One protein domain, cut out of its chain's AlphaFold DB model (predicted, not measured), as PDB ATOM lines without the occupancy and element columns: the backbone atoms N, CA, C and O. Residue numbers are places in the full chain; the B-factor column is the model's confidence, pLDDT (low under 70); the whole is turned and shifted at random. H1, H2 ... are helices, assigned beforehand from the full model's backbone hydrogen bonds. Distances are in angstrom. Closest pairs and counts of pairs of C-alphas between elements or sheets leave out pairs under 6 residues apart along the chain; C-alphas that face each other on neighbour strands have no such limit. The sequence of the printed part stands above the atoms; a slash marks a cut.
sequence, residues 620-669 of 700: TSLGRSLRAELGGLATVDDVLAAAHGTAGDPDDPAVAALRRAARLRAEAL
ATOM      1  N   THR A 620     148.065 151.643 165.465       89.88
ATOM      2  CA  THR A 620     147.946 150.776 166.651       89.88
ATOM      3  C   THR A 620     149.308 150.309 167.171       89.88
ATOM      4  O   THR A 620     149.471 150.102 168.377       89.88
ATOM      5  N   SER A 621     150.306 150.209 166.287       90.44
ATOM      6  CA  SER A 621     151.692 149.885 166.630       90.44
ATOM      7  C   SER A 621     152.399 150.966 167.465       90.44
ATOM      8  O   SER A 621     153.342 150.643 168.189       90.44
ATOM      9  N   LEU A 622     151.911 152.213 167.432       87.94
ATOM     10  CA  LEU A 622     152.453 153.357 168.181       87.94
ATOM     11  C   LEU A 622     151.953 153.413 169.636       87.94
ATOM     12  O   LEU A 622     152.482 154.159 170.456       87.94
ATOM     13  N   GLY A 623     150.945 152.608 169.981       86.56
ATOM     14  CA  GLY A 623     150.368 152.555 171.322       86.56
ATOM     15  C   GLY A 623     149.141 153.439 171.522       86.56
ATOM     16  O   GLY A 623     148.784 154.285 170.705       86.56
ATOM     17  N   ARG A 624     148.430 153.190 172.631       84.88
ATOM     18  CA  ARG A 624     147.069 153.718 172.832       84.88
ATOM     19  C   ARG A 624     147.013 155.227 173.029       84.88
ATOM     20  O   ARG A 624     146.027 155.820 172.613       84.88
ATOM     21  N   SER A 625     148.032 155.809 173.665       85.06
ATOM     22  CA  SER A 625     148.096 157.255 173.910       85.06
ATOM     23  C   SER A 625     148.174 158.010 172.590       85.06
ATOM     24  O   SER A 625     147.289 158.799 172.287       85.06
ATOM     25  N   LEU A 626     149.159 157.664 171.754       86.56
ATOM     26  CA  LEU A 626     149.324 158.269 170.435       86.56
ATOM     27  C   LEU A 626     148.110 158.005 169.546       86.56
ATOM     28  O   LEU A 626     147.571 158.936 168.966       86.56
ATOM     29  N   ARG A 627     147.595 156.769 169.508       87.62
ATOM     30  CA  ARG A 627     146.377 156.466 168.742       87.62
ATOM     31  C   ARG A 627     145.184 157.340 169.150       87.62
ATOM     32  O   ARG A 627     144.391 157.698 168.293       87.62
ATOM     33  N   ALA A 628     145.028 157.646 170.438       87.44
ATOM     34  CA  ALA A 628     143.933 158.492 170.906       87.44
ATOM     35  C   ALA A 628     144.090 159.952 170.449       87.44
ATOM     36  O   ALA A 628     143.090 160.589 170.135       87.44
ATOM     37  N   GLU A 629     145.322 160.458 170.378       89.44
ATOM     38  CA  GLU A 629     145.622 161.812 169.890       89.44
ATOM     39  C   GLU A 629     145.479 161.946 168.367       89.44
ATOM     40  O   GLU A 629     145.139 163.018 167.879       89.44
ATOM     41  N   LEU A 630     145.699 160.860 167.620       89.50
ATOM     42  CA  LEU A 630     145.609 160.833 166.155       89.50
ATOM     43  C   LEU A 630     144.168 160.786 165.615       89.50
ATOM     44  O   LEU A 630     143.963 160.908 164.407       89.50
ATOM     45  N   GLY A 631     143.172 160.617 166.489       86.44
ATOM     46  CA  GLY A 631     141.759 160.663 166.114       86.44
ATOM     47  C   GLY A 631     141.390 159.629 165.045       86.44
ATOM     48  O   GLY A 631     141.493 158.424 165.276       86.44
ATOM     49  N   GLY A 632     140.917 160.109 163.892       87.06
ATOM     50  CA  GLY A 632     140.475 159.277 162.766       87.06
ATOM     51  C   GLY A 632     141.594 158.740 161.864       87.06
ATOM     52  O   GLY A 632     141.311 157.928 160.987       87.06
ATOM     53  N   LEU A 633     142.847 159.166 162.056       91.50
ATOM     54  CA  LEU A 633     143.977 158.737 161.226       91.50
ATOM     55  C   LEU A 633     144.403 157.314 161.615       91.50
ATOM     56  O   LEU A 633     144.908 157.080 162.715       91.50
ATOM     57  N   ALA A 634     144.176 156.354 160.716       90.81
ATOM     58  CA  ALA A 634     144.332 154.929 161.007       90.81
ATOM     59  C   ALA A 634     145.706 154.362 160.610       90.81
ATOM     60  O   ALA A 634     146.161 153.387 161.222       90.81
ATOM     61  N   THR A 635     146.383 154.974 159.635       94.94
ATOM     62  CA  THR A 635     147.696 154.529 159.148       94.94
ATOM     63  C   THR A 635     148.778 155.590 159.338       94.94
ATOM     64  O   THR A 635     148.506 156.786 159.419       94.94
ATOM     65  N   VAL A 636     150.034 155.154 159.426       94.12
ATOM     66  CA  VAL A 636     151.206 156.033 159.492       94.12
ATOM     67  C   VAL A 636     151.286 156.907 158.241       94.12
ATOM     68  O   VAL A 636     151.633 158.081 158.354       94.12
ATOM     69  N   ASP A 637     150.902 156.382 157.078       94.38
ATOM     70  CA  ASP A 637     150.879 157.144 155.831       94.38
ATOM     71  C   ASP A 637     149.838 158.269 155.873       94.38
ATOM     72  O   ASP A 637     150.163 159.399 155.506       94.38
ATOM     73  N   ASP A 638     148.637 158.023 156.415       93.75
ATOM     74  CA  ASP A 638     147.623 159.072 156.613       93.75
ATOM     75  C   ASP A 638     148.130 160.168 157.559       93.75
ATOM     76  O   ASP A 638     147.950 161.361 157.304       93.75
ATOM     77  N   VAL A 639     148.802 159.772 158.645       94.12
ATOM     78  CA  VAL A 639     149.398 160.700 159.619       94.12
ATOM     79  C   VAL A 639     150.470 161.562 158.957       94.12
ATOM     80  O   VAL A 639     150.495 162.779 159.152       94.12
ATOM     81  N   LEU A 640     151.349 160.957 158.154       94.25
ATOM     82  CA  LEU A 640     152.391 161.676 157.427       94.25
ATOM     83  C   LEU A 640     151.793 162.583 156.345       94.25
ATOM     84  O   LEU A 640     152.243 163.719 156.202       94.25
ATOM     85  N   ALA A 641     150.769 162.140 155.617       93.94
ATOM     86  CA  ALA A 641     150.087 162.959 154.617       93.94
ATOM     87  C   ALA A 641     149.391 164.173 155.257       93.94
ATOM     88  O   ALA A 641     149.521 165.304 154.777       93.94
ATOM     89  N   ALA A 642     148.727 163.971 156.399       93.81
ATOM     90  CA  ALA A 642     148.137 165.045 157.191       93.81
ATOM     91  C   ALA A 642     149.194 166.048 157.683       93.81
ATOM     92  O   ALA A 642     149.013 167.264 157.547       93.81
ATOM     93  N   ALA A 643     150.320 165.543 158.199       94.12
ATOM     94  CA  ALA A 643     151.428 166.346 158.711       94.12
ATOM     95  C   ALA A 643     152.094 167.210 157.626       94.12
ATOM     96  O   ALA A 643     152.406 168.373 157.881       94.12
ATOM     97  N   HIS A 644     152.269 166.674 156.413       92.75
ATOM     98  CA  HIS A 644     152.835 167.403 155.270       92.75
ATOM     99  C   HIS A 644     151.813 168.284 154.533       92.75
ATOM    100  O   HIS A 644     152.182 169.006 153.609       92.75
ATOM    101  N   GLY A 645     150.538 168.247 154.930       90.44
ATOM    102  CA  GLY A 645     149.478 169.034 154.300       90.44
ATOM    103  C   GLY A 645     149.039 168.520 152.927       90.44
ATOM    104  O   GLY A 645     148.389 169.260 152.195       90.44
ATOM    105  N   THR A 646     149.368 167.275 152.573       90.88
ATOM    106  CA  THR A 646     148.906 166.630 151.331       90.88
ATOM    107  C   THR A 646     147.532 165.973 151.484       90.88
ATOM    108  O   THR A 646     146.875 165.699 150.484       90.88
ATOM    109  N   ALA A 647     147.079 165.760 152.724       89.56
ATOM    110  CA  ALA A 647     145.739 165.293 153.079       89.56
ATOM    111  C   ALA A 647     145.289 165.873 154.443       89.56
ATOM    112  O   ALA A 647     145.993 166.685 155.058       89.56
ATOM    113  N   GLY A 648     144.117 165.441 154.921       85.88
ATOM    114  CA  GLY A 648     143.581 165.757 156.251       85.88
ATOM    115  C   GLY A 648     142.781 167.062 156.322       85.88
ATOM    116  O   GLY A 648     143.174 168.083 155.749       85.88
ATOM    117  N   ASP A 649     141.670 167.014 157.059       87.81
ATOM    118  CA  ASP A 649     140.813 168.168 157.338       87.81
ATOM    119  C   ASP A 649     141.597 169.226 158.144       87.81
ATOM    120  O   ASP A 649     142.090 168.917 159.230       87.81
ATOM    121  N   PRO A 650     141.776 170.460 157.632       82.50
ATOM    122  CA  PRO A 650     142.450 171.531 158.362       82.50
ATOM    123  C   PRO A 650     141.791 171.901 159.695       82.50
ATOM    124  O   PRO A 650     142.495 172.412 160.569       82.50
ATOM    125  N   ASP A 651     140.487 171.651 159.836       87.19
ATOM    126  CA  ASP A 651     139.722 171.945 161.049       87.19
ATOM    127  C   ASP A 651     139.823 170.817 162.094       87.19
ATOM    128  O   ASP A 651     139.439 171.011 163.250       87.19
ATOM    129  N   ASP A 652     140.398 169.659 161.736       90.75
ATOM    130  CA  ASP A 652     140.692 168.583 162.683       90.75
ATOM    131  C   ASP A 652     141.861 168.997 163.609       90.75
ATOM    132  O   ASP A 652     142.988 169.231 163.143       90.75
ATOM    133  N   PRO A 653     141.646 169.057 164.941       90.44
ATOM    134  CA  PRO A 653     142.690 169.410 165.899       90.44
ATOM    135  C   PRO A 653     143.943 168.526 165.816       90.44
ATOM    136  O   PRO A 653     145.053 169.025 166.034       90.44
ATOM    137  N   ALA A 654     143.795 167.237 165.490       90.75
ATOM    138  CA  ALA A 654     144.912 166.308 165.339       90.75
ATOM    139  C   ALA A 654     145.758 166.666 164.109       90.75
ATOM    140  O   ALA A 654     146.985 166.743 164.197       90.75
ATOM    141  N   VAL A 655     145.115 166.978 162.981       93.50
ATOM    142  CA  VAL A 655     145.793 167.422 161.751       93.50
ATOM    143  C   VAL A 655     146.517 168.750 161.985       93.50
ATOM    144  O   VAL A 655     147.682 168.901 161.605       93.50
ATOM    145  N   ALA A 656     145.881 169.703 162.671       91.38
ATOM    146  CA  ALA A 656     146.503 170.979 163.027       91.38
ATOM    147  C   ALA A 656     147.743 170.797 163.926       91.38
ATOM    148  O   ALA A 656     148.774 171.452 163.714       91.38
ATOM    149  N   ALA A 657     147.674 169.888 164.905       92.00
ATOM    150  CA  ALA A 657     148.801 169.539 165.768       92.00
ATOM    151  C   ALA A 657     149.946 168.876 164.983       92.00
ATOM    152  O   ALA A 657     151.103 169.271 165.143       92.00
ATOM    153  N   LEU A 658     149.632 167.941 164.080       94.56
ATOM    154  CA  LEU A 658     150.610 167.263 163.224       94.56
ATOM    155  C   LEU A 658     151.340 168.235 162.292       94.56
ATOM    156  O   LEU A 658     152.568 168.208 162.221       94.56
ATOM    157  N   ARG A 659     150.618 169.151 161.636       94.25
ATOM    158  CA  ARG A 659     151.222 170.189 160.777       94.25
ATOM    159  C   ARG A 659     152.131 171.126 161.568       94.25
ATOM    160  O   ARG A 659     153.214 171.489 161.109       94.25
ATOM    161  N   ARG A 660     151.717 171.505 162.785       93.31
ATOM    162  CA  ARG A 660     152.563 172.288 163.699       93.31
ATOM    163  C   ARG A 660     153.835 171.519 164.061       93.31
ATOM    164  O   ARG A 660     154.912 172.106 164.004       93.31
ATOM    165  N   ALA A 661     153.725 170.237 164.403       93.12
ATOM    166  CA  ALA A 661     154.870 169.391 164.732       93.12
ATOM    167  C   ALA A 661     155.828 169.222 163.539       93.12
ATOM    168  O   ALA A 661     157.040 169.342 163.711       93.12
ATOM    169  N   ALA A 662     155.301 169.019 162.328       93.56
ATOM    170  CA  ALA A 662     156.096 168.915 161.104       93.56
ATOM    171  C   ALA A 662     156.889 170.198 160.820       93.56
ATOM    172  O   ALA A 662     158.085 170.127 160.531       93.56
ATOM    173  N   ARG A 663     156.255 171.369 160.982       94.19
ATOM    174  CA  ARG A 663     156.925 172.670 160.839       94.19
ATOM    175  C   ARG A 663     158.044 172.854 161.866       94.19
ATOM    176  O   ARG A 663     159.158 173.178 161.480       94.19
ATOM    177  N   LEU A 664     157.778 172.581 163.147       94.12
ATOM    178  CA  LEU A 664     158.794 172.677 164.208       94.12
ATOM    179  C   LEU A 664     159.974 171.726 163.964       94.12
ATOM    180  O   LEU A 664     161.123 172.084 164.208       94.12
ATOM    181  N   ARG A 665     159.705 170.515 163.459       93.12
ATOM    182  CA  ARG A 665     160.753 169.564 163.076       93.12
ATOM    183  C   ARG A 665     161.602 170.096 161.919       93.12
ATOM    184  O   ARG A 665     162.816 169.937 161.971       93.12
ATOM    185  N   ALA A 666     160.990 170.694 160.898       91.81
ATOM    186  CA  ALA A 666     161.719 171.294 159.778       91.81
ATOM    187  C   ALA A 666     162.611 172.454 160.251       91.81
ATOM    188  O   ALA A 666     163.809 172.427 159.998       91.81
ATOM    189  N   GLU A 667     162.065 173.379 161.049       93.38
ATOM    190  CA  GLU A 667     162.821 174.490 161.651       93.38
ATOM    191  C   GLU A 667     164.020 173.991 162.478       93.38
ATOM    192  O   GLU A 667     165.117 174.539 162.385       93.38
ATOM    193  N   ALA A 668     163.838 172.923 163.263       91.25
ATOM    194  CA  ALA A 668     164.909 172.331 164.062       91.25
ATOM    195  C   ALA A 668     166.006 171.668 163.208       91.25
ATOM    196  O   ALA A 668     167.182 171.742 163.561       91.25
ATOM    197  N   LEU A 669     165.636 171.017 162.101       91.00
ATOM    198  CA  LEU A 669     166.592 170.406 161.172       91.00
ATOM    199  C   LEU A 669     167.363 171.465 160.374       91.00
ATOM    200  O   LEU A 669     168.570 171.318 160.194       91.00
TER     201      LEU A 669
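AT A GLANCE: This is residues 620 to 669 of the 700 residues of an uncharacterized protein of Streptomyces avermitilis (UniProt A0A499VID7). The long helix H3 has the shorter H2 packed crosswise on its residues 655 to 662, and the small helix H1 comes near the beginning of H3, set away from H2. Residues 664 to 669 of H3 stick out. The printed part has 50 residues with three named helices, H1, H2 and H3 along the chain, and no named strand; it is all helix. It is compact, with a radius of gyration of the C-alphas of 10.6 A and spans of 28 by 22 by 17 A.

IN THESE COORDINATES: H1 is residues 624 to 629, from C-alpha 624 at (147.069, 153.718, 172.832). H2 is residues 636 to 644, 12.2 A long. H3 is residues 653 to 669, 24.4 A long, ending with C-alpha 669 at (166.592, 170.406, 161.172).

HOW THE PARTS SIT: H1 and H2 are apart. H1 is close to H3 but not clearly touching; their closest C-alphas, of Glu 629 and Ala 654, are 6.4 A apart. Their lines are about perpendicular, at 84 degrees. H2 touches H3, at residues 655 to 662 of H3 alone; the closest C-alphas, of Ala 643 and Arg 659, are 4.4 A apart. Their lines are only just about perpendicular, at 72 degrees. In H1, H2 and H3 every O i to N i+4 pair is within hydrogen-bond range.

THE WHOLE: The C-alphas farthest apart, of Thr 620 and Glu 667, are 28.4 A apart. The printed part has no cut, both links are short, and no printed residue is under 70 in pLDDT.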